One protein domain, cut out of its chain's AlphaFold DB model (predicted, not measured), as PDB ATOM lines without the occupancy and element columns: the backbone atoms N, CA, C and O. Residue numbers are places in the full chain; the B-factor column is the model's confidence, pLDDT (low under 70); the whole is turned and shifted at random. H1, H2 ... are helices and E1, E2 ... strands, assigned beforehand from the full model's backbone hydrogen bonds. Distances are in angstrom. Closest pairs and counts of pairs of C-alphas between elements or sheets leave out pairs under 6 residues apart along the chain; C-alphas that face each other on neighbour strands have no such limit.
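AT A GLANCE: This is residues 58 to 233 of the 293 residues of an uncharacterized protein of Euryarchaeota archaeon (UniProt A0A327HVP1). Little regular structure forms this only just elongated, loop-rich body: sheet E2-E1-E3, mixed, lies toward one end, hairpin E8-E9 at the other, with H1 beside hairpins E4-E5 and E6-E7 between. Of 176 printed residues, 53 are in named elements, ordered E1 H1 E2 to E9 H2: class mixed. It is only just loose, close to compact: radius of gyration of the C-alphas 19.0 A, spans 67 by 44 by 29 A.

IN THESE COORDINATES: From C-alpha 58 at (33.370, 5.196, 14.362) follow E1, 58 to 61; H1, 70 to 78; E2, 87 to 90; E3, 103 to 108, 16.4 A; E4, 117 to 120; E5, 129 to 132; E6, 135 to 137; E7, 142 to 144; E8, 171 to 173; E9, 182 to 185; H2, 225 to 233, 12.1 A, ending at C-alpha 233 at (19.580, 8.033, 18.219).

HOW THE PARTS SIT: Within hydrogen-bond range find N 60 and O 106 of parallel E1 and E3, 2.8 A, and N 61 and O 87 of antiparallel E1 and E2, 2.8 A. H2 only grazes this sheet; the closest C-alphas of H2 and E2 are Phe 226 and Gln 87, 7.1 A. H1 has every O i to N i+4 pair within range, H2 2 of 5, and 1 of 6 O i to N i+3.

THE WHOLE: The printed part has no cut; links E2 to E3, E7 to E8 and E9 to H2 are long; pLDDT is under 70 at residues 159 to 161.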
ATOM      1  N   SER A  58      33.680   6.572  13.993       97.19
ATOM      2  CA  SER A  58      33.370   5.196  14.362       97.19
ATOM      3  C   SER A  58      33.205   5.053  15.862       97.19
ATOM      4  O   SER A  58      33.944   5.676  16.626       97.19
ATOM      5  N   THR A  59      32.294   4.178  16.267       98.12
ATOM      6  CA  THR A  59      32.011   3.914  17.677       98.12
ATOM      7  C   THR A  59      31.981   2.412  17.928       98.12
ATOM      8  O   THR A  59      31.276   1.672  17.237       98.12
ATOM      9  N   MET A  60      32.743   1.955  18.919       98.00
ATOM     10  CA  MET A  60      32.718   0.580  19.404       98.00
ATOM     11  C   MET A  60      31.832   0.489  20.646       98.00
ATOM     12  O   MET A  60      32.151   1.036  21.697       98.00
ATOM     13  N   PHE A  61      30.734  -0.246  20.540       98.44
ATOM     14  CA  PHE A  61      29.891  -0.609  21.671       98.44
ATOM     15  C   PHE A  61      30.368  -1.950  22.206       98.44
ATOM     16  O   PHE A  61      30.264  -2.963  21.512       98.44
ATOM     17  N   LYS A  62      30.911  -1.972  23.421       97.56
ATOM     18  CA  LYS A  62      31.472  -3.184  24.026       97.56
ATOM     19  C   LYS A  62      31.206  -3.225  25.523       97.56
ATOM     20  O   LYS A  62      30.740  -2.255  26.108       97.56
ATOM     21  N   PHE A  63      31.493  -4.362  26.134       97.25
ATOM     22  CA  PHE A  63      31.448  -4.537  27.580       97.25
ATOM     23  C   PHE A  63      32.849  -4.405  28.177       97.25
ATOM     24  O   PHE A  63      33.831  -4.351  27.435       97.25
ATOM     25  N   VAL A  64      32.934  -4.357  29.508       97.19
ATOM     26  CA  VAL A  64      34.220  -4.513  30.197       97.19
ATOM     27  C   VAL A  64      34.832  -5.853  29.776       97.19
ATOM     28  O   VAL A  64      34.135  -6.869  29.717       97.19
ATOM     29  N   GLU A  65      36.114  -5.837  29.416       95.12
ATOM     30  CA  GLU A  65      36.856  -7.038  29.033       95.12
ATOM     31  C   GLU A  65      37.469  -7.661  30.293       95.12
ATOM     32  O   GLU A  65      38.375  -7.097  30.897       95.12
ATOM     33  N   ASP A  66      36.957  -8.827  30.684       94.44
ATOM     34  CA  ASP A  66      37.569  -9.676  31.703       94.44
ATOM     35  C   ASP A  66      38.518 -10.656  31.000       94.44
ATOM     36  O   ASP A  66      38.106 -11.739  30.585       94.44
ATOM     37  N   ASP A  67      39.782 -10.271  30.821       92.50
ATOM     38  CA  ASP A  67      40.748 -11.050  30.026       92.50
ATOM     39  C   ASP A  67      41.022 -12.460  30.594       92.50
ATOM     40  O   ASP A  67      41.332 -13.388  29.839       92.50
ATOM     41  N   ASP A  68      40.849 -12.636  31.909       95.75
ATOM     42  CA  ASP A  68      40.969 -13.923  32.601       95.75
ATOM     43  C   ASP A  68      39.756 -14.849  32.375       95.75
ATOM     44  O   ASP A  68      39.840 -16.044  32.668       95.75
ATOM     45  N   ASP A  69      38.639 -14.345  31.826       97.25
ATOM     46  CA  ASP A  69      37.483 -15.164  31.454       97.25
ATOM     47  C   ASP A  69      37.837 -16.030  30.241       97.25
ATOM     48  O   ASP A  69      37.828 -15.606  29.078       97.25
ATOM     49  N   TYR A  70      38.145 -17.295  30.513       96.25
ATOM     50  CA  TYR A  70      38.602 -18.219  29.492       96.25
ATOM     51  C   TYR A  70      37.553 -18.434  28.399       96.25
ATOM     52  O   TYR A  70      37.905 -18.508  27.221       96.25
ATOM     53  N   ALA A  71      36.267 -18.519  28.751       95.00
ATOM     54  CA  ALA A  71      35.211 -18.767  27.773       95.00
ATOM     55  C   ALA A  71      35.054 -17.580  26.813       95.00
ATOM     56  O   ALA A  71      34.974 -17.777  25.595       95.00
ATOM     57  N   PHE A  72      35.077 -16.357  27.349       95.81
ATOM     58  CA  PHE A  72      35.088 -15.134  26.550       95.81
ATOM     59  C   PHE A  72      36.318 -15.064  25.635       95.81
ATOM     60  O   PHE A  72      36.182 -14.842  24.429       95.81
ATOM     61  N   THR A  73      37.511 -15.325  26.173       95.81
ATOM     62  CA  THR A  73      38.767 -15.276  25.413       95.81
ATOM     63  C   THR A  73      38.811 -16.327  24.301       95.81
ATOM     64  O   THR A  73      39.196 -16.016  23.170       95.81
ATOM     65  N   GLN A  74      38.352 -17.556  24.560       94.81
ATOM     66  CA  GLN A  74      38.251 -18.588  23.522       94.81
ATOM     67  C   GLN A  74      37.260 -18.203  22.424       94.81
ATOM     68  O   GLN A  74      37.558 -18.406  21.245       94.81
ATOM     69  N   TYR A  75      36.114 -17.615  22.783       95.31
ATOM     70  CA  TYR A  75      35.183 -17.082  21.793       95.31
ATOM     71  C   TYR A  75      35.869 -16.016  20.931       95.31
ATOM     72  O   TYR A  75      35.942 -16.177  19.713       95.31
ATOM     73  N   LYS A  76      36.439 -14.978  21.560       95.19
ATOM     74  CA  LYS A  76      37.114 -13.850  20.895       95.19
ATOM     75  C   LYS A  76      38.144 -14.339  19.877       95.19
ATOM     76  O   LYS A  76      38.115 -13.909  18.726       95.19
ATOM     77  N   ILE A  77      39.004 -15.282  20.259       94.56
ATOM     78  CA  ILE A  77      40.006 -15.874  19.358       94.56
ATOM     79  C   ILE A  77      39.333 -16.664  18.225       94.56
ATOM     80  O   ILE A  77      39.697 -16.505  17.056       94.56
ATOM     81  N   GLY A  78      38.337 -17.491  18.554       93.88
ATOM     82  CA  GLY A  78      37.621 -18.337  17.599       93.88
ATOM     83  C   GLY A  78      36.875 -17.561  16.509       93.88
ATOM     84  O   GLY A  78      36.729 -18.070  15.398       93.88
ATOM     85  N   VAL A  79      36.459 -16.321  16.792       92.62
ATOM     86  CA  VAL A  79      35.735 -15.446  15.852       92.62
ATOM     87  C   VAL A  79      36.540 -14.217  15.411       92.62
ATOM     88  O   VAL A  79      35.987 -13.141  15.201       92.62
ATOM     89  N   GLN A  80      37.856 -14.371  15.232       92.50
ATOM     90  CA  GLN A  80      38.732 -13.339  14.647       92.50
ATOM     91  C   GLN A  80      38.775 -12.020  15.447       92.50
ATOM     92  O   GLN A  80      38.732 -10.931  14.878       92.50
ATOM     93  N   ASN A  81      38.909 -12.117  16.771       92.25
ATOM     94  CA  ASN A  81      38.966 -11.007  17.732       92.25
ATOM     95  C   ASN A  81      37.675 -10.190  17.876       92.25
ATOM     96  O   ASN A  81      37.702  -9.097  18.442       92.25
ATOM     97  N   HIS A  82      36.536 -10.710  17.420       93.94
ATOM     98  CA  HIS A  82      35.252 -10.090  17.716       93.94
ATOM     99  C   HIS A  82      34.886 -10.300  19.196       93.94
ATOM    100  O   HIS A  82      34.790 -11.430  19.677       93.94
ATOM    101  N   LEU A  83      34.702  -9.195  19.924       95.94
ATOM    102  CA  LEU A  83      34.325  -9.204  21.337       95.94
ATOM    103  C   LEU A  83      32.888  -9.714  21.492       95.94
ATOM    104  O   LEU A  83      31.993  -9.287  20.766       95.94
ATOM    105  N   TYR A  84      32.651 -10.626  22.436       96.12
ATOM    106  CA  TYR A  84      31.324 -11.218  22.601       96.12
ATOM    107  C   TYR A  84      30.274 -10.151  22.933       96.12
ATOM    108  O   TYR A  84      30.405  -9.426  23.917       96.12
ATOM    109  N   GLY A  85      29.245 -10.054  22.088       95.50
ATOM    110  CA  GLY A  85      28.141  -9.113  22.263       95.50
ATOM    111  C   GLY A  85      28.435  -7.662  21.870       95.50
ATOM    112  O   GLY A  85      27.618  -6.789  22.173       95.50
ATOM    113  N   SER A  86      29.567  -7.370  21.220       97.44
ATOM    114  CA  SER A  86      29.895  -6.008  20.785       97.44
ATOM    115  C   SER A  86      29.217  -5.617  19.472       97.44
ATOM    116  O   SER A  86      28.813  -6.464  18.675       97.44
ATOM    117  N   GLN A  87      29.119  -4.312  19.227       97.81
ATOM    118  CA  GLN A  87      28.675  -3.752  17.955       97.81
ATOM    119  C   GLN A  87      29.628  -2.646  17.507       97.81
ATOM    120  O   GLN A  87      29.952  -1.744  18.274       97.81
ATOM    121  N   PHE A  88      30.022  -2.681  16.235       97.25
ATOM    122  CA  PHE A  88      30.758  -1.590  15.607       97.25
ATOM    123  C   PHE A  88      29.805  -0.729  14.777       97.25
ATOM    124  O   PHE A  88      29.049  -1.251  13.953       97.25
ATOM    125  N   PHE A  89      29.836   0.580  14.996       97.06
ATOM    126  CA  PHE A  89      29.142   1.562  14.174       97.06
ATOM    127  C   PHE A  89      30.160   2.331  13.335       97.06
ATOM    128  O   PHE A  89      31.116   2.892  13.873       97.06
ATOM    129  N   ASP A  90      29.941   2.352  12.022       95.81
ATOM    130  CA  ASP A  90      30.817   2.992  11.045       95.81
ATOM    131  C   ASP A  90      30.063   4.108  10.314       95.81
ATOM    132  O   ASP A  90      29.133   3.851   9.550       95.81
ATOM    133  N   ALA A  91      30.492   5.348  10.537       94.94
ATOM    134  CA  ALA A  91      29.975   6.539   9.879       94.94
ATOM    135  C   ALA A  91      30.943   7.090   8.818       94.94
ATOM    136  O   ALA A  91      30.872   8.268   8.469       94.94
ATOM    137  N   THR A  92      31.856   6.275   8.279       93.00
ATOM    138  CA  THR A  92      32.714   6.654   7.138       93.00
ATOM    139  C   THR A  92      31.910   6.968   5.880       93.00
ATOM    140  O   THR A  92      32.339   7.780   5.056       93.00
ATOM    141  N   THR A  93      30.732   6.358   5.737       90.62
ATOM    142  CA  THR A  93      29.786   6.634   4.656       90.62
ATOM    143  C   THR A  93      28.448   7.092   5.221       90.62
ATOM    144  O   THR A  93      27.943   6.559   6.202       90.62
ATOM    145  N   SER A  94      27.888   8.131   4.612       84.44
ATOM    146  CA  SER A  94      26.544   8.621   4.920       84.44
ATOM    147  C   SER A  94      25.468   7.675   4.386       84.44
ATOM    148  O   SER A  94      25.723   6.865   3.492       84.44
ATOM    149  N   SER A  95      24.225   7.858   4.840       81.00
ATOM    150  CA  SER A  95      23.047   7.130   4.335       81.00
ATOM    151  C   SER A  95      22.827   7.253   2.819       81.00
ATOM    152  O   SER A  95      22.195   6.389   2.218       81.00
ATOM    153  N   ASN A  96      23.393   8.281   2.176       83.56
ATOM    154  CA  ASN A  96      23.362   8.474   0.724       83.56
ATOM    155  C   ASN A  96      24.575   7.852  -0.002       83.56
ATOM    156  O   ASN A  96      24.830   8.180  -1.161       83.56
ATOM    157  N   ASN A  97      25.338   6.975   0.663       85.19
ATOM    158  CA  ASN A  97      26.563   6.333   0.163       85.19
ATOM    159  C   ASN A  97      27.685   7.313  -0.228       85.19
ATOM    160  O   ASN A  97      28.545   6.990  -1.051       85.19
ATOM    161  N   LEU A  98      27.693   8.516   0.353       87.31
ATOM    162  CA  LEU A  98      28.776   9.485   0.168       87.31
ATOM    163  C   LEU A  98      29.754   9.425   1.348       87.31
ATOM    164  O   LEU A  98      29.284   9.333   2.485       87.31
ATOM    165  N   PRO A  99      31.076   9.531   1.113       89.62
ATOM    166  CA  PRO A  99      32.060   9.626   2.186       89.62
ATOM    167  C   PRO A  99      31.766  10.798   3.124       89.62
ATOM    168  O   PRO A  99      31.414  11.889   2.667       89.62
ATOM    169  N   THR A 100      31.930  10.587   4.427       89.62
ATOM    170  CA  THR A 100      31.815  11.653   5.425       89.62
ATOM    171  C   THR A 100      33.173  12.316   5.677       89.62
ATOM    172  O   THR A 100      34.227  11.782   5.332       89.62
ATOM    173  N   ILE A 101      33.151  13.510   6.274       90.75
ATOM    174  CA  ILE A 101      34.360  14.227   6.725       90.75
ATOM    175  C   ILE A 101      34.680  13.963   8.203       90.75
ATOM    176  O   ILE A 101      35.529  14.641   8.780       90.75
ATOM    177  N   LEU A 102      33.951  13.036   8.831       93.62
ATOM    178  CA  LEU A 102      34.034  12.790  10.262       93.62
ATOM    179  C   LEU A 102      35.378  12.163  10.628       93.62
ATOM    180  O   LEU A 102      36.007  11.443   9.849       93.62
ATOM    181  N   THR A 103      35.808  12.434  11.852       93.44
ATOM    182  CA  THR A 103      37.051  11.910  12.423       93.44
ATOM    183  C   THR A 103      36.796  11.468  13.857       93.44
ATOM    184  O   THR A 103      35.694  11.644  14.363       93.44
ATOM    185  N   GLY A 104      37.790  10.870  14.507       95.75
ATOM    186  CA  GLY A 104      37.641  10.399  15.880       95.75
ATOM    187  C   GLY A 104      37.027   9.009  15.973       95.75
ATOM    188  O   GLY A 104      36.377   8.515  15.048       95.75
ATOM    189  N   GLU A 105      37.301   8.381  17.104       97.12
ATOM    190  CA  GLU A 105      36.843   7.052  17.470       97.12
ATOM    191  C   GLU A 105      36.361   7.123  18.916       97.12
ATOM    192  O   GLU A 105      36.935   7.853  19.727       97.12
ATOM    193  N   GLU A 106      35.305   6.388  19.230       97.06
ATOM    194  CA  GLU A 106      34.717   6.362  20.566       97.06
ATOM    195  C   GLU A 106      34.434   4.930  20.999       97.06
ATOM    196  O   GLU A 106      34.119   4.067  20.178       97.06
ATOM    197  N   GLU A 107      34.513   4.687  22.302       97.62
ATOM    198  CA  GLU A 107      34.050   3.446  22.905       97.62
ATOM    199  C   GLU A 107      32.912   3.743  23.878       97.62
ATOM    200  O   GLU A 107      33.022   4.612  24.742       97.62
ATOM    201  N   ILE A 108      31.820   2.993  23.751       97.94
ATOM    202  CA  ILE A 108      30.704   3.017  24.690       97.94
ATOM    203  C   ILE A 108      30.755   1.728  25.497       97.94
ATOM    204  O   ILE A 108      30.546   0.639  24.958       97.94
ATOM    205  N   ILE A 109      31.022   1.880  26.795       97.56
ATOM    206  CA  ILE A 109      31.167   0.774  27.742       97.56
ATOM    207  C   ILE A 109      30.156   0.963  28.885       97.56
ATOM    208  O   ILE A 109      30.143   2.011  29.538       97.56
ATOM    209  N   PRO A 110      29.263  -0.010  29.146       95.50
ATOM    210  CA  PRO A 110      28.339   0.029  30.264       95.50
ATOM    211  C   PRO A 110      29.034  -0.486  31.525       95.50
ATOM    212  O   PRO A 110      28.701  -1.549  32.044       95.50
ATOM    213  N   GLU A 111      30.017   0.268  32.017       95.25
ATOM    214  CA  GLU A 111      30.687  -0.065  33.272       95.25
ATOM    215  C   GLU A 111      29.673  -0.179  34.428       95.25
ATOM    216  O   GLU A 111      28.716   0.605  34.497       95.25
ATOM    217  N   PRO A 112      29.861  -1.135  35.356       95.56
ATOM    218  CA  PRO A 112      30.991  -2.067  35.468       95.56
ATOM    219  C   PRO A 112      30.754  -3.435  34.796       95.56
ATOM    220  O   PRO A 112      31.363  -4.416  35.199       95.56
ATOM    221  N   PHE A 113      29.831  -3.560  33.841       96.75
ATOM    222  CA  PHE A 113      29.371  -4.874  33.385       96.75
ATOM    223  C   PHE A 113      30.233  -5.471  32.270       96.75
ATOM    224  O   PHE A 113      30.543  -4.804  31.278       96.75
ATOM    225  N   ALA A 114      30.536  -6.763  32.397       96.94
ATOM    226  CA  ALA A 114      31.168  -7.562  31.348       96.94
ATOM    227  C   ALA A 114      30.155  -8.502  30.666       96.94
ATOM    228  O   ALA A 114      29.111  -8.844  31.231       96.94
ATOM    229  N   ALA A 115      30.470  -8.932  29.442       95.44
ATOM    230  CA  ALA A 115      29.682  -9.929  28.720       95.44
ATOM    231  C   ALA A 115      29.869 -11.327  29.335       95.44
ATOM    232  O   ALA A 115      30.837 -11.593  30.042       95.44
ATOM    233  N   THR A 116      28.942 -12.251  29.082       94.50
ATOM    234  CA  THR A 116      29.093 -13.650  29.518       94.50
ATOM    235  C   THR A 116      28.683 -14.594  28.420       94.50
ATOM    236  O   THR A 116      27.586 -14.457  27.888       94.50
ATOM    237  N   VAL A 117      29.530 -15.580  28.135       95.62
ATOM    238  CA  VAL A 117      29.244 -16.643  27.172       95.62
ATOM    239  C   VAL A 117      28.405 -17.733  27.855       95.62
ATOM    240  O   VAL A 117      28.909 -18.405  28.754       95.62
ATOM    241  N   PRO A 118      27.132 -17.939  27.476       95.69
ATOM    242  CA  PRO A 118      26.391 -19.134  27.854       95.69
ATOM    243  C   PRO A 118      26.804 -20.324  26.984       95.69
ATOM    244  O   PRO A 118      27.002 -20.195  25.773       95.69
ATOM    245  N   ARG A 119      26.889 -21.511  27.587       95.50
ATOM    246  CA  ARG A 119      27.052 -22.780  26.861       95.50
ATOM    247  C   ARG A 119      26.569 -23.966  27.693       95.50
ATOM    248  O   ARG A 119      26.458 -23.832  28.912       95.50
ATOM    249  N   PRO A 120      26.332 -25.139  27.074       95.88
ATOM    250  CA  PRO A 120      26.212 -26.384  27.822       95.88
ATOM    251  C   PRO A 120      27.374 -26.532  28.807       95.88
ATOM    252  O   PRO A 120      28.535 -26.339  28.422       95.88
ATOM    253  N   LEU A 121      27.067 -26.882  30.060       94.19
ATOM    254  CA  LEU A 121      28.049 -27.091  31.126       94.19
ATOM    255  C   LEU A 121      29.166 -28.024  30.636       94.19
ATOM    256  O   LEU A 121      30.357 -27.726  30.748       94.19
ATOM    257  N   MET A 122      28.761 -29.113  29.979       92.19
ATOM    258  CA  MET A 122      29.629 -30.038  29.258       92.19
ATOM    259  C   MET A 122      28.953 -30.482  27.959       92.19
ATOM    260  O   MET A 122      27.729 -30.507  27.869       92.19
ATOM    261  N   ASN A 123      29.744 -30.913  26.973       91.06
ATOM    262  CA  ASN A 123      29.231 -31.342  25.663       91.06
ATOM    263  C   ASN A 123      28.215 -32.496  25.745       91.06
ATOM    264  O   ASN A 123      27.337 -32.603  24.896       91.06
ATOM    265  N   GLN A 124      28.336 -33.362  26.753       94.69
ATOM    266  CA  GLN A 124      27.415 -34.477  26.985       94.69
ATOM    267  C   GLN A 124      26.096 -34.069  27.666       94.69
ATOM    268  O   GLN A 124      25.184 -34.889  27.725       94.69
ATOM    269  N   PHE A 125      25.987 -32.823  28.149       95.44
ATOM    270  CA  PHE A 125      24.809 -32.271  28.828       95.44
ATOM    271  C   PHE A 125      24.228 -31.082  28.041       95.44
ATOM    272  O   PHE A 125      24.313 -29.937  28.489       95.44
ATOM    273  N   PRO A 126      23.697 -31.316  26.826       94.69
ATOM    274  CA  PRO A 126      23.368 -30.254  25.873       94.69
ATOM    275  C   PRO A 126      22.258 -29.296  26.332       94.69
ATOM    276  O   PRO A 126      22.216 -28.162  25.865       94.69
ATOM    277  N   ASP A 127      21.367 -29.730  27.223       93.69
ATOM    278  CA  ASP A 127      20.275 -28.933  27.797       93.69
ATOM    279  C   ASP A 127      20.647 -28.261  29.132       93.69
ATOM    280  O   ASP A 127      19.906 -27.404  29.615       93.69
ATOM    281  N   PHE A 128      21.825 -28.564  29.691       95.81
ATOM    282  CA  PHE A 128      22.337 -27.909  30.893       95.81
ATOM    283  C   PHE A 128      23.156 -26.662  30.541       95.81
ATOM    284  O   PHE A 128      24.366 -26.598  30.761       95.81
ATOM    285  N   ILE A 129      22.502 -25.666  29.943       96.06
ATOM    286  CA  ILE A 129      23.152 -24.416  29.523       96.06
ATOM    287  C   ILE A 129      23.277 -23.467  30.715       96.06
ATOM    288  O   ILE A 129      22.281 -23.132  31.357       96.06
ATOM    289  N   VAL A 130      24.503 -23.021  30.981       95.50
ATOM    290  CA  VAL A 130      24.851 -22.133  32.094       95.50
ATOM    291  C   VAL A 130      25.709 -20.965  31.600       95.50
ATOM    292  O   VAL A 130      26.423 -21.112  30.601       95.50
ATOM    293  N   PRO A 131      25.689 -19.813  32.288       95.38
ATOM    294  CA  PRO A 131      26.706 -18.792  32.084       95.38
ATOM    295  C   PRO A 131      28.073 -19.332  32.518       95.38
ATOM    296  O   PRO A 131      28.211 -19.845  33.629       95.38
ATOM    297  N   THR A 132      29.087 -19.235  31.658       94.50
ATOM    298  CA  THR A 132      30.434 -19.718  31.988       94.50
ATOM    299  C   THR A 132      31.371 -18.569  32.301       94.50
ATOM    300  O   THR A 132      31.575 -17.713  31.447       94.50
ATOM    301  N   ILE A 133      31.922 -18.579  33.518       95.75
ATOM    302  CA  ILE A 133      32.828 -17.557  34.053       95.75
ATOM    303  C   ILE A 133      33.895 -18.286  34.874       95.75
ATOM    304  O   ILE A 133      33.603 -18.793  35.956       95.75
ATOM    305  N   TYR A 134      35.101 -18.418  34.330       96.19
ATOM    306  CA  TYR A 134      36.239 -19.057  34.998       96.19
ATOM    307  C   TYR A 134      37.545 -18.701  34.287       96.19
ATOM    308  O   TYR A 134      37.532 -18.439  33.083       96.19
ATOM    309  N   SER A 135      38.663 -18.768  35.008       97.12
ATOM    310  CA  SER A 135      40.000 -18.774  34.414       97.12
ATOM    311  C   SER A 135      40.477 -20.210  34.204       97.12
ATOM    312  O   SER A 135      40.028 -21.134  34.885       97.12
ATOM    313  N   TYR A 136      41.363 -20.427  33.231       96.44
ATOM    314  CA  TYR A 136      41.881 -21.756  32.901       96.44
ATOM    315  C   TYR A 136      43.401 -21.745  32.801       96.44
ATOM    316  O   TYR A 136      43.973 -20.969  32.032       96.44
ATOM    317  N   ASN A 137      44.042 -22.657  33.526       93.88
ATOM    318  CA  ASN A 137      45.474 -22.878  33.454       93.88
ATOM    319  C   ASN A 137      45.782 -24.030  32.486       93.88
ATOM    320  O   ASN A 137      45.435 -25.187  32.718       93.88
ATOM    321  N   ALA A 138      46.461 -23.714  31.382       91.12
ATOM    322  CA  ALA A 138      46.822 -24.706  30.374       91.12
ATOM    323  C   ALA A 138      47.960 -25.647  30.812       91.12
ATOM    324  O   ALA A 138      48.079 -26.730  30.238       91.12
ATOM    325  N   ASP A 139      48.771 -25.261  31.803       92.81
ATOM    326  CA  ASP A 139      49.930 -26.043  32.248       92.81
ATOM    327  C   ASP A 139      49.521 -27.264  33.085       92.81
ATOM    328  O   ASP A 139      50.141 -28.325  32.979       92.81
ATOM    329  N   ASP A 140      48.467 -27.139  33.896       93.56
ATOM    330  CA  ASP A 140      47.941 -28.223  34.740       93.56
ATOM    331  C   ASP A 140      46.519 -28.680  34.364       93.56
ATOM    332  O   ASP A 140      46.042 -29.697  34.872       93.56
ATOM    333  N   GLY A 141      45.864 -27.984  33.431       92.62
ATOM    334  CA  GLY A 141      44.539 -28.330  32.922       92.62
ATOM    335  C   GLY A 141      43.394 -28.020  33.887       92.62
ATOM    336  O   GLY A 141      42.336 -28.648  33.788       92.62
ATOM    337  N   THR A 142      43.594 -27.099  34.833       94.88
ATOM    338  CA  THR A 142      42.604 -26.758  35.861       94.88
ATOM    339  C   THR A 142      41.850 -25.458  35.566       94.88
ATOM    340  O   THR A 142      42.323 -24.580  34.844       94.88
ATOM    341  N   SER A 143      40.633 -25.354  36.110       94.81
ATOM    342  CA  SER A 143      39.810 -24.142  36.087       94.81
ATOM    343  C   SER A 143      39.698 -23.544  37.484       94.81
ATOM    344  O   SER A 143      39.421 -24.284  38.432       94.81
ATOM    345  N   GLU A 144      39.813 -22.225  37.602       95.50
ATOM    346  CA  GLU A 144      39.803 -21.515  38.880       95.50
ATOM    347  C   GLU A 144      38.831 -20.319  38.865       95.50
ATOM    348  O   GLU A 144      38.485 -19.794  37.799       95.50
ATOM    349  N   PRO A 145      38.331 -19.886  40.039       95.12
ATOM    350  CA  PRO A 145      37.676 -18.590  40.149       95.12
ATOM    351  C   PRO A 145      38.696 -17.464  39.943       95.12
ATOM    352  O   PRO A 145      39.868 -17.599  40.287       95.12
ATOM    353  N   PHE A 146      38.229 -16.320  39.453       96.25
ATOM    354  CA  PHE A 146      39.038 -15.112  39.296       96.25
ATOM    355  C   PHE A 146      38.235 -13.873  39.711       96.25
ATOM    356  O   PHE A 146      37.006 -13.943  39.844       96.25
ATOM    357  N   ASP A 147      38.930 -12.758  39.946       96.44
ATOM    358  CA  ASP A 147      38.290 -11.467  40.208       96.44
ATOM    359  C   ASP A 147      37.621 -10.976  38.921       96.44
ATOM    360  O   ASP A 147      38.299 -10.688  37.938       96.44
ATOM    361  N   ASN A 148      36.289 -10.971  38.904       96.06
ATOM    362  CA  ASN A 148      35.501 -10.761  37.696       96.06
ATOM    363  C   ASN A 148      34.503  -9.619  37.858       96.06
ATOM    364  O   ASN A 148      33.962  -9.368  38.938       96.06
ATOM    365  N   SER A 149      34.233  -8.949  36.744       97.25
ATOM    366  CA  SER A 149      33.243  -7.883  36.668       97.25
ATOM    367  C   SER A 149      31.819  -8.416  36.911       97.25
ATOM    368  O   SER A 149      31.493  -9.556  36.569       97.25
ATOM    369  N   PRO A 150      30.886  -7.620  37.450       96.38
ATOM    370  CA  PRO A 150      29.492  -8.044  37.540       96.38
ATOM    371  C   PRO A 150      28.890  -8.339  36.155       96.38
ATOM    372  O   PRO A 150      29.254  -7.733  35.144       96.38
ATOM    373  N   ARG A 151      27.922  -9.262  36.115       93.75
ATOM    374  CA  ARG A 151      27.189  -9.659  34.902       93.75
ATOM    375  C   ARG A 151      25.703  -9.321  35.036       93.75
ATOM    376  O   ARG A 151      25.145  -9.413  36.128       93.75
ATOM    377  N   ILE A 152      25.054  -8.971  33.925       93.12
ATOM    378  CA  ILE A 152      23.595  -8.804  33.842       93.12
ATOM    379  C   ILE A 152      23.034  -9.902  32.948       93.12
ATOM    380  O   ILE A 152      23.530 -10.130  31.848       93.12
ATOM    381  N   MET A 153      21.990 -10.578  33.424       93.50
ATOM    382  CA  MET A 153      21.332 -11.670  32.715       93.50
ATOM    383  C   MET A 153      19.834 -11.649  32.977       93.50
ATOM    384  O   MET A 153      19.378 -11.256  34.052       93.50
ATOM    385  N   TYR A 154      19.076 -12.147  32.010       93.88
ATOM    386  CA  TYR A 154      17.712 -12.572  32.247       93.88
ATOM    387  C   TYR A 154      17.710 -13.921  32.950       93.88
ATOM    388  O   TYR A 154      18.542 -14.786  32.681       93.88
ATOM    389  N   ARG A 155      16.708 -14.125  33.802       92.88
ATOM    390  CA  ARG A 155      16.236 -15.475  34.095       92.88
ATOM    391  C   ARG A 155      15.478 -15.961  32.864       92.88
ATOM    392  O   ARG A 155      14.462 -15.362  32.515       92.88
ATOM    393  N   ASN A 156      15.958 -17.022  32.230       90.81
ATOM    394  CA  ASN A 156      15.290 -17.610  31.077       90.81
ATOM    395  C   ASN A 156      13.957 -18.234  31.502       90.81
ATOM    396  O   ASN A 156      13.875 -18.932  32.517       90.81
ATOM    397  N   TYR A 157      12.891 -17.935  30.757       73.44
ATOM    398  CA  TYR A 157      11.551 -18.414  31.086       73.44
ATOM    399  C   TYR A 157      11.219 -19.684  30.300       73.44
ATOM    400  O   TYR A 157      11.044 -19.658  29.085       73.44
ATOM    401  N   HIS A 158      11.089 -20.805  31.009       74.94
ATOM    402  CA  HIS A 158      10.744 -22.100  30.425       74.94
ATOM    403  C   HIS A 158       9.279 -22.431  30.702       74.94
ATOM    404  O   HIS A 158       8.940 -23.036  31.719       74.94
ATOM    405  N   GLY A 159       8.389 -21.993  29.807       68.69
ATOM    406  CA  GLY A 159       6.947 -22.219  29.949       68.69
ATOM    407  C   GLY A 159       6.399 -21.751  31.305       68.69
ATOM    408  O   GLY A 159       6.978 -20.897  31.959       68.69
ATOM    409  N   SER A 160       5.285 -22.317  31.771       66.81
ATOM    410  CA  SER A 160       4.611 -21.851  32.996       66.81
ATOM    411  C   SER A 160       5.380 -22.086  34.304       66.81
ATOM    412  O   SER A 160       4.982 -21.544  35.333       66.81
ATOM    413  N   THR A 161       6.429 -22.914  34.302       69.62
ATOM    414  CA  THR A 161       7.153 -23.327  35.516       69.62
ATOM    415  C   THR A 161       8.296 -22.372  35.867       69.62
ATOM    416  O   THR A 161       8.627 -22.213  37.041       69.62
ATOM    417  N   GLY A 162       8.878 -21.688  34.873       80.50
ATOM    418  CA  GLY A 162      10.002 -20.767  35.076       80.50
ATOM    419  C   GLY A 162      11.304 -21.451  35.518       80.50
ATOM    420  O   GLY A 162      12.180 -20.775  36.071       80.50
ATOM    421  N   VAL A 163      11.414 -22.767  35.314       89.50
ATOM    422  CA  VAL A 163      12.586 -23.616  35.591       89.50
ATOM    423  C   VAL A 163      12.869 -24.489  34.368       89.50
ATOM    424  O   VAL A 163      11.937 -24.927  33.696       89.50
ATOM    425  N   GLN A 164      14.143 -24.728  34.069       92.44
ATOM    426  CA  GLN A 164      14.558 -25.655  33.020       92.44
ATOM    427  C   GLN A 164      14.637 -27.066  33.599       92.44
ATOM    428  O   GLN A 164      15.400 -27.285  34.535       92.44
ATOM    429  N   THR A 165      13.909 -28.015  33.008       93.25
ATOM    430  CA  THR A 165      14.019 -29.446  33.333       93.25
ATOM    431  C   THR A 165      15.060 -30.109  32.430       93.25
ATOM    432  O   THR A 165      14.988 -30.030  31.201       93.25
ATOM    433  N   LEU A 166      16.043 -30.756  33.038       94.44
ATOM    434  CA  LEU A 166      17.121 -31.484  32.396       94.44
ATOM    435  C   LEU A 166      16.639 -32.880  31.997       94.44
ATOM    436  O   LEU A 166      15.989 -33.599  32.745       94.44
ATOM    437  N   THR A 167      16.996 -33.280  30.788       94.06
ATOM    438  CA  THR A 167      16.747 -34.608  30.221       94.06
ATOM    439  C   THR A 167      18.042 -35.373  29.970       94.06
ATOM    440  O   THR A 167      18.021 -36.599  29.859       94.06
ATOM    441  N   SER A 168      19.181 -34.673  29.892       94.50
ATOM    442  CA  SER A 168      20.491 -35.295  29.668       94.50
ATOM    443  C   SER A 168      21.183 -35.785  30.942       94.50
ATOM    444  O   SER A 168      22.032 -36.676  30.869       94.50
ATOM    445  N   CYS A 169      20.846 -35.218  32.103       95.06
ATOM    446  CA  CYS A 169      21.464 -35.549  33.383       95.06
ATOM    447  C   CYS A 169      20.601 -35.129  34.573       95.06
ATOM    448  O   CYS A 169      19.686 -34.326  34.432       95.06
ATOM    449  N   THR A 170      20.984 -35.614  35.751       96.38
ATOM    450  CA  THR A 170      20.576 -35.083  37.055       96.38
ATOM    451  C   THR A 170      21.808 -34.578  37.806       96.38
ATOM    452  O   THR A 170      22.936 -34.982  37.497       96.38
ATOM    453  N   TYR A 171      21.619 -33.752  38.830       94.19
ATOM    454  CA  TYR A 171      22.690 -33.285  39.706       94.19
ATOM    455  C   TYR A 171      22.324 -33.424  41.189       94.19
ATOM    456  O   TYR A 171      21.168 -33.592  41.563       94.19
ATOM    457  N   TYR A 172      23.350 -33.427  42.043       95.62
ATOM    458  CA  TYR A 172      23.188 -33.565  43.488       95.62
ATOM    459  C   TYR A 172      23.097 -32.186  44.145       95.62
ATOM    460  O   TYR A 172      24.015 -31.372  44.017       95.62
ATOM    461  N   VAL A 173      22.032 -31.962  44.910       94.44
ATOM    462  CA  VAL A 173      21.836 -30.789  45.762       94.44
ATOM    463  C   VAL A 173      22.040 -31.209  47.223       94.44
ATOM    464  O   VAL A 173      21.316 -32.074  47.718       94.44
ATOM    465  N   PRO A 174      23.008 -30.631  47.957       95.12
ATOM    466  CA  PRO A 174      23.216 -30.962  49.363       95.12
ATOM    467  C   PRO A 174      22.109 -30.399  50.266       95.12
ATOM    468  O   PRO A 174      21.469 -29.400  49.948       95.12
ATOM    469  N   ASN A 175      21.950 -30.984  51.458       95.31
ATOM    470  CA  ASN A 175      21.115 -30.402  52.513       95.31
ATOM    471  C   ASN A 175      21.591 -28.975  52.842       95.31
ATOM    472  O   ASN A 175      22.743 -28.787  53.244       95.31
ATOM    473  N   GLN A 176      20.704 -27.982  52.757       91.81
ATOM    474  CA  GLN A 176      21.031 -26.585  53.055       91.81
ATOM    475  C   GLN A 176      19.839 -25.863  53.694       91.81
ATOM    476  O   GLN A 176      18.687 -26.145  53.382       91.81
ATOM    477  N   ASN A 177      20.103 -24.934  54.621       91.06
ATOM    478  CA  ASN A 177      19.084 -24.098  55.284       91.06
ATOM    479  C   ASN A 177      17.903 -24.875  55.911       91.06
ATOM    480  O   ASN A 177      16.788 -24.367  55.981       91.06
ATOM    481  N   GLY A 178      18.138 -26.105  56.381       90.19
ATOM    482  CA  GLY A 178      17.099 -26.955  56.979       90.19
ATOM    483  C   GLY A 178      16.187 -27.663  55.971       90.19
ATOM    484  O   GLY A 178      15.234 -28.319  56.386       90.19
ATOM    485  N   VAL A 179      16.484 -27.563  54.674       90.81
ATOM    486  CA  VAL A 179      15.815 -28.298  53.596       90.81
ATOM    487  C   VAL A 179      16.635 -29.546  53.264       90.81
ATOM    488  O   VAL A 179      17.866 -29.490  53.184       90.81
ATOM    489  N   SER A 180      15.956 -30.688  53.123       92.75
ATOM    490  CA  SER A 180      16.572 -31.920  52.625       92.75
ATOM    491  C   SER A 180      17.017 -31.722  51.180       92.75
ATOM    492  O   SER A 180      16.268 -31.185  50.373       92.75
ATOM    493  N   GLY A 181      18.239 -32.138  50.875       92.25
ATOM    494  CA  GLY A 181      18.785 -32.138  49.531       92.25
ATOM    495  C   GLY A 181      18.131 -33.194  48.644       92.25
ATOM    496  O   GLY A 181      17.406 -34.069  49.127       92.25
ATOM    497  N   ASP A 182      18.446 -33.123  47.356       93.75
ATOM    498  CA  ASP A 182      17.985 -34.049  46.326       93.75
ATOM    499  C   ASP A 182      19.199 -34.677  45.633       93.75
ATOM    500  O   ASP A 182      20.140 -33.988  45.236       93.75
ATOM    501  N   ALA A 183      19.212 -36.004  45.521       92.94
ATOM    502  CA  ALA A 183      20.306 -36.721  44.879       92.94
ATOM    503  C   ALA A 183      20.180 -36.805  43.353       92.94
ATOM    504  O   ALA A 183      21.136 -37.207  42.686       92.94
ATOM    505  N   THR A 184      19.010 -36.468  42.821       95.19
ATOM    506  CA  THR A 184      18.627 -36.636  41.422       95.19
ATOM    507  C   THR A 184      17.842 -35.426  40.918       95.19
ATOM    508  O   THR A 184      16.903 -35.600  40.152       95.19
ATOM    509  N   GLU A 185      18.232 -34.218  41.332       95.25
ATOM    510  CA  GLU A 185      17.605 -32.981  40.863       95.25
ATOM    511  C   GLU A 185      17.787 -32.849  39.349       95.25
ATOM    512  O   GLU A 185      18.894 -33.031  38.825       95.25
ATOM    513  N   ASP A 186      16.705 -32.544  38.648       95.50
ATOM    514  CA  ASP A 186      16.693 -32.313  37.209       95.50
ATOM    515  C   ASP A 186      16.204 -30.909  36.852       95.50
ATOM    516  O   ASP A 186      16.344 -30.507  35.704       95.50
ATOM    517  N   GLU A 187      15.727 -30.100  37.796       93.81
ATOM    518  CA  GLU A 187      15.285 -28.737  37.516       93.81
ATOM    519  C   GLU A 187      16.330 -27.703  37.937       93.81
ATOM    520  O   GLU A 187      16.965 -27.812  38.985       93.81
ATOM    521  N   PHE A 188      16.525 -26.649  37.139       92.69
ATOM    522  CA  PHE A 188      17.363 -25.517  37.540       92.69
ATOM    523  C   PHE A 188      16.883 -24.173  36.987       92.69
ATOM    524  O   PHE A 188      16.092 -24.080  36.046       92.69
ATOM    525  N   LEU A 189      17.389 -23.095  37.588       93.19
ATOM    526  CA  LEU A 189      17.189 -21.740  37.090       93.19
ATOM    527  C   LEU A 189      18.242 -21.412  36.037       93.19
ATOM    528  O   LEU A 189      19.417 -21.245  36.360       93.19
ATOM    529  N   GLN A 190      17.807 -21.291  34.788       94.69
ATOM    530  CA  GLN A 190      18.673 -20.912  33.683       94.69
ATOM    531  C   GLN A 190      18.759 -19.389  33.551       94.69
ATOM    532  O   GLN A 190      17.756 -18.681  33.675       94.69
ATOM    533  N   PHE A 191      19.972 -18.893  33.306       94.94
ATOM    534  CA  PHE A 191      20.255 -17.476  33.105       94.94
ATOM    535  C   PHE A 191      21.163 -17.270  31.897       94.94
ATOM    536  O   PHE A 191      22.109 -18.030  31.681       94.94
ATOM    537  N   SER A 192      20.900 -16.214  31.135       95.38
ATOM    538  CA  SER A 192      21.734 -15.789  30.011       95.38
ATOM    539  C   SER A 192      21.465 -14.328  29.649       95.38
ATOM    540  O   SER A 192      20.558 -13.689  30.182       95.38
ATOM    541  N   HIS A 193      22.248 -13.778  28.722       95.62
ATOM    542  CA  HIS A 193      21.981 -12.457  28.139       95.62
ATOM    543  C   HIS A 193      20.714 -12.435  27.256       95.62
ATOM    544  O   HIS A 193      20.248 -11.363  26.876       95.62
ATOM    545  N   LEU A 194      20.135 -13.604  26.964       95.12
ATOM    546  CA  LEU A 194      18.926 -13.787  26.167       95.12
ATOM    547  C   LEU A 194      17.723 -13.966  27.087       95.12
ATOM    548  O   LEU A 194      17.840 -14.541  28.163       95.12
ATOM    549  N   THR A 195      16.550 -13.529  26.651       94.06
ATOM    550  CA  THR A 195      15.280 -13.773  27.369       94.06
ATOM    551  C   THR A 195      14.817 -15.229  27.276       94.06
ATOM    552  O   THR A 195      14.367 -15.789  28.275       94.06
ATOM    553  N   ASP A 196      15.026 -15.883  26.129       92.94
ATOM    554  CA  ASP A 196      14.636 -17.276  25.896       92.94
ATOM    555  C   ASP A 196      15.819 -18.118  25.411       92.94
ATOM    556  O   ASP A 196      16.620 -17.679  24.582       92.94
ATOM    557  N   ILE A 197      15.871 -19.360  25.890       92.62
ATOM    558  CA  ILE A 197      16.744 -20.415  25.383       92.62
ATOM    559  C   ILE A 197      15.892 -21.692  25.217       92.62
ATOM    560  O   ILE A 197      15.261 -22.127  26.182       92.62
ATOM    561  N   PRO A 198      15.879 -22.329  24.029       93.44
ATOM    562  CA  PRO A 198      16.450 -21.839  22.777       93.44
ATOM    563  C   PRO A 198      15.822 -20.516  22.318       93.44
ATOM    564  O   PRO A 198      14.677 -20.220  22.660       93.44
ATOM    565  N   THR A 199      16.555 -19.729  21.532       94.31
ATOM    566  CA  THR A 199      16.046 -18.439  21.049       94.31
ATOM    567  C   THR A 199      14.810 -18.595  20.160       94.31
ATOM    568  O   THR A 199      14.651 -19.555  19.400       94.31
ATOM    569  N   THR A 200      13.928 -17.604  20.240       93.12
ATOM    570  CA  THR A 200      12.684 -17.474  19.481       93.12
ATOM    571  C   THR A 200      12.672 -16.155  18.699       93.12
ATOM    572  O   THR A 200      13.575 -15.328  18.822       93.12
ATOM    573  N   LEU A 201      11.633 -15.918  17.892       91.38
ATOM    574  CA  LEU A 201      11.477 -14.653  17.156       91.38
ATOM    575  C   LEU A 201      11.246 -13.437  18.068       91.38
ATOM    576  O   LEU A 201      11.454 -12.311  17.625       91.38
ATOM    577  N   SER A 202      10.798 -13.649  19.309       92.44
ATOM    578  CA  SER A 202      10.573 -12.586  20.296       92.44
ATOM    579  C   SER A 202      11.730 -12.415  21.276       92.44
ATOM    580  O   SER A 202      11.657 -11.547  22.141       92.44
ATOM    581  N   THR A 203      12.789 -13.219  21.157       94.44
ATOM    582  CA  THR A 203      13.911 -13.155  22.087       94.44
ATOM    583  C   THR A 203      14.617 -11.808  21.990       94.44
ATOM    584  O   THR A 203      15.081 -11.395  20.924       94.44
ATOM    585  N   THR A 204      14.703 -11.140  23.133       95.31
ATOM    586  CA  THR A 204      15.539  -9.966  23.395       95.31
ATOM    587  C   THR A 204      16.912 -10.394  23.903       95.31
ATOM    588  O   THR A 204      17.007 -11.350  24.681       95.31
ATOM    589  N   ASP A 205      17.942  -9.652  23.503       95.56
ATOM    590  CA  ASP A 205      19.337  -9.809  23.908       95.56
ATOM    591  C   ASP A 205      19.855  -8.534  24.601       95.56
ATOM    592  O   ASP A 205      19.669  -7.423  24.102       95.56
ATOM    593  N   PHE A 206      20.510  -8.683  25.755       92.19
ATOM    594  CA  PHE A 206      21.201  -7.592  26.451       92.19
ATOM    595  C   PHE A 206      22.635  -7.337  25.970       92.19
ATOM    596  O   PHE A 206      23.357  -6.560  26.587       92.19
ATOM    597  N   HIS A 207      23.062  -7.930  24.865       95.88
ATOM    598  CA  HIS A 207      24.258  -7.509  24.147       95.88
ATOM    599  C   HIS A 207      23.998  -6.325  23.210       95.88
ATOM    600  O   HIS A 207      22.859  -6.028  22.852       95.88
ATOM    601  N   PHE A 208      25.065  -5.629  22.805       97.69
ATOM    602  CA  PHE A 208      24.971  -4.556  21.817       97.69
ATOM    603  C   PHE A 208      24.747  -5.105  20.416       97.69
ATOM    604  O   PHE A 208      23.830  -4.655  19.743       97.69
ATOM    605  N   GLY A 209      25.553  -6.069  19.979       95.12
ATOM    606  CA  GLY A 209      25.492  -6.602  18.619       95.12
ATOM    607  C   GLY A 209      25.130  -8.078  18.559       95.12
ATOM    608  O   GLY A 209      25.064  -8.777  19.568       95.12
ATOM    609  N   ILE A 210      24.908  -8.552  17.333       92.94
ATOM    610  CA  ILE A 210      24.716  -9.979  17.066       92.94
ATOM    611  C   ILE A 210      26.035 -10.732  17.269       92.94
ATOM    612  O   ILE A 210      27.083 -10.301  16.795       92.94
ATOM    613  N   CYS A 211      25.982 -11.892  17.919       90.62
ATOM    614  CA  CYS A 211      27.133 -12.774  18.088       90.62
ATOM    615  C   CYS A 211      26.785 -14.214  17.694       90.62
ATOM    616  O   CYS A 211      25.623 -14.620  17.691       90.62
ATOM    617  N   GLN A 212      27.791 -15.013  17.335       92.31
ATOM    618  CA  GLN A 212      27.556 -16.425  17.062       92.31
ATOM    619  C   GLN A 212      27.243 -17.146  18.380       92.31
ATOM    620  O   GLN A 212      28.057 -17.158  19.299       92.31
ATOM    621  N   LEU A 213      26.068 -17.770  18.470       94.38
ATOM    622  CA  LEU A 213      25.656 -18.501  19.667       94.38
ATOM    623  C   LEU A 213      26.139 -19.955  19.630       94.38
ATOM    624  O   LEU A 213      26.123 -20.614  18.584       94.38
ATOM    625  N   ILE A 214      26.537 -20.469  20.794       93.62
ATOM    626  CA  ILE A 214      26.954 -21.863  20.966       93.62
ATOM    627  C   ILE A 214      25.707 -22.751  20.971       93.62
ATOM    628  O   ILE A 214      24.789 -22.555  21.762       93.62
ATOM    629  N   GLN A 215      25.648 -23.742  20.084       94.00
ATOM    630  CA  GLN A 215      24.489 -24.638  20.011       94.00
ATOM    631  C   GLN A 215      24.393 -25.530  21.263       94.00
ATOM    632  O   GLN A 215      25.430 -25.957  21.775       94.00
ATOM    633  N   PRO A 216      23.174 -25.826  21.761       93.94
ATOM    634  CA  PRO A 216      21.872 -25.646  21.105       93.94
ATOM    635  C   PRO A 216      21.103 -24.366  21.504       93.94
ATOM    636  O   PRO A 216      19.879 -24.352  21.429       93.94
ATOM    637  N   ILE A 217      21.786 -23.286  21.912       94.94
ATOM    638  CA  ILE A 217      21.139 -22.032  22.361       94.94
ATOM    639  C   ILE A 217      20.211 -21.427  21.298       94.94
ATOM    640  O   ILE A 217      19.220 -20.790  21.636       94.94
ATOM    641  N   GLY A 218      20.494 -21.641  20.014       95.12
ATOM    642  CA  GLY A 218      19.665 -21.165  18.909       95.12
ATOM    643  C   GLY A 218      20.386 -20.148  18.035       95.12
ATOM    644  O   GLY A 218      21.603 -20.214  17.856       95.12
ATOM    645  N   ASN A 219      19.621 -19.232  17.448       95.56
ATOM    646  CA  ASN A 219      20.111 -18.219  16.514       95.56
ATOM    647  C   ASN A 219      20.218 -16.838  17.180       95.56
ATOM    648  O   ASN A 219      19.389 -16.525  18.039       95.56
ATOM    649  N   PRO A 220      21.184 -15.995  16.774       94.38
ATOM    650  CA  PRO A 220      21.255 -14.616  17.245       94.38
ATOM    651  C   PRO A 220      20.003 -13.819  16.877       94.38
ATOM    652  O   PRO A 220      19.348 -14.089  15.869       94.38
ATOM    653  N   THR A 221      19.712 -12.799  17.680       94.69
ATOM    654  CA  THR A 221      18.569 -11.899  17.500       94.69
ATOM    655  C   THR A 221      19.038 -10.482  17.186       94.69
ATOM    656  O   THR A 221      20.037 -10.000  17.716       94.69
ATOM    657  N   THR A 222      18.300  -9.791  16.322       96.12
ATOM    658  CA  THR A 222      18.500  -8.360  16.068       96.12
ATOM    659  C   THR A 222      17.818  -7.484  17.118       96.12
ATOM    660  O   THR A 222      18.041  -6.278  17.117       96.12
ATOM    661  N   ASN A 223      16.987  -8.052  17.996       96.62
ATOM    662  CA  ASN A 223      16.386  -7.337  19.118       96.62
ATOM    663  C   ASN A 223      17.402  -7.231  20.267       96.62
ATOM    664  O   ASN A 223      17.387  -8.029  21.203       96.62
ATOM    665  N   ASN A 224      18.330  -6.287  20.128       97.12
ATOM    666  CA  ASN A 224      19.498  -6.110  20.988       97.12
ATOM    667  C   ASN A 224      19.660  -4.642  21.421       97.12
ATOM    668  O   ASN A 224      18.948  -3.760  20.929       97.12
ATOM    669  N   LEU A 225      20.590  -4.358  22.339       97.06
ATOM    670  CA  LEU A 225      20.753  -3.012  22.897       97.06
ATOM    671  C   LEU A 225      21.056  -1.961  21.826       97.06
ATOM    672  O   LEU A 225      20.550  -0.839  21.910       97.06
ATOM    673  N   PHE A 226      21.871  -2.302  20.822       98.06
ATOM    674  CA  PHE A 226      22.235  -1.343  19.788       98.06
ATOM    675  C   PHE A 226      21.029  -0.983  18.926       98.06
ATOM    676  O   PHE A 226      20.677   0.189  18.832       98.06
ATOM    677  N   ASN A 227      20.364  -1.976  18.333       97.44
ATOM    678  CA  ASN A 227      19.253  -1.733  17.414       97.44
ATOM    679  C   ASN A 227      18.061  -1.067  18.110       97.44
ATOM    680  O   ASN A 227      17.393  -0.234  17.500       97.44
ATOM    681  N   THR A 228      17.811  -1.407  19.376       96.12
ATOM    682  CA  THR A 228      16.657  -0.891  20.119       96.12
ATOM    683  C   THR A 228      16.902   0.509  20.680       96.12
ATOM    684  O   THR A 228      16.024   1.364  20.561       96.12
ATOM    685  N   TYR A 229      18.078   0.779  21.257       96.94
ATOM    686  CA  TYR A 229      18.300   2.005  22.038       96.94
ATOM    687  C   TYR A 229      19.288   2.994  21.413       96.94
ATOM    688  O   TYR A 229      19.150   4.204  21.601       96.94
ATOM    689  N   TRP A 230      20.271   2.510  20.655       97.62
ATOM    690  CA  TRP A 230      21.340   3.352  20.109       97.62
ATOM    691  C   TRP A 230      21.128   3.722  18.647       97.62
ATOM    692  O   TRP A 230      21.310   4.878  18.276       97.62
ATOM    693  N   LEU A 231      20.700   2.774  17.815       96.44
ATOM    694  CA  LEU A 231      20.520   2.984  16.384       96.44
ATOM    695  C   LEU A 231      19.519   4.109  16.066       96.44
ATOM    696  O   LEU A 231      19.847   4.934  15.216       96.44
ATOM    697  N   PRO A 232      18.350   4.236  16.737       95.19
ATOM    698  CA  PRO A 232      17.441   5.355  16.478       95.19
ATOM    699  C   PRO A 232      18.076   6.722  16.766       95.19
ATOM    700  O   PRO A 232      17.924   7.649  15.977       95.19
ATOM    701  N   TYR A 233      18.844   6.822  17.855       94.75
ATOM    702  CA  TYR A 233      19.580   8.033  18.219       94.75
ATOM    703  C   TYR A 233      20.668   8.372  17.192       94.75
ATOM    704  O   TYR A 233      20.734   9.498  16.699       94.75
TER     705      TYR A 233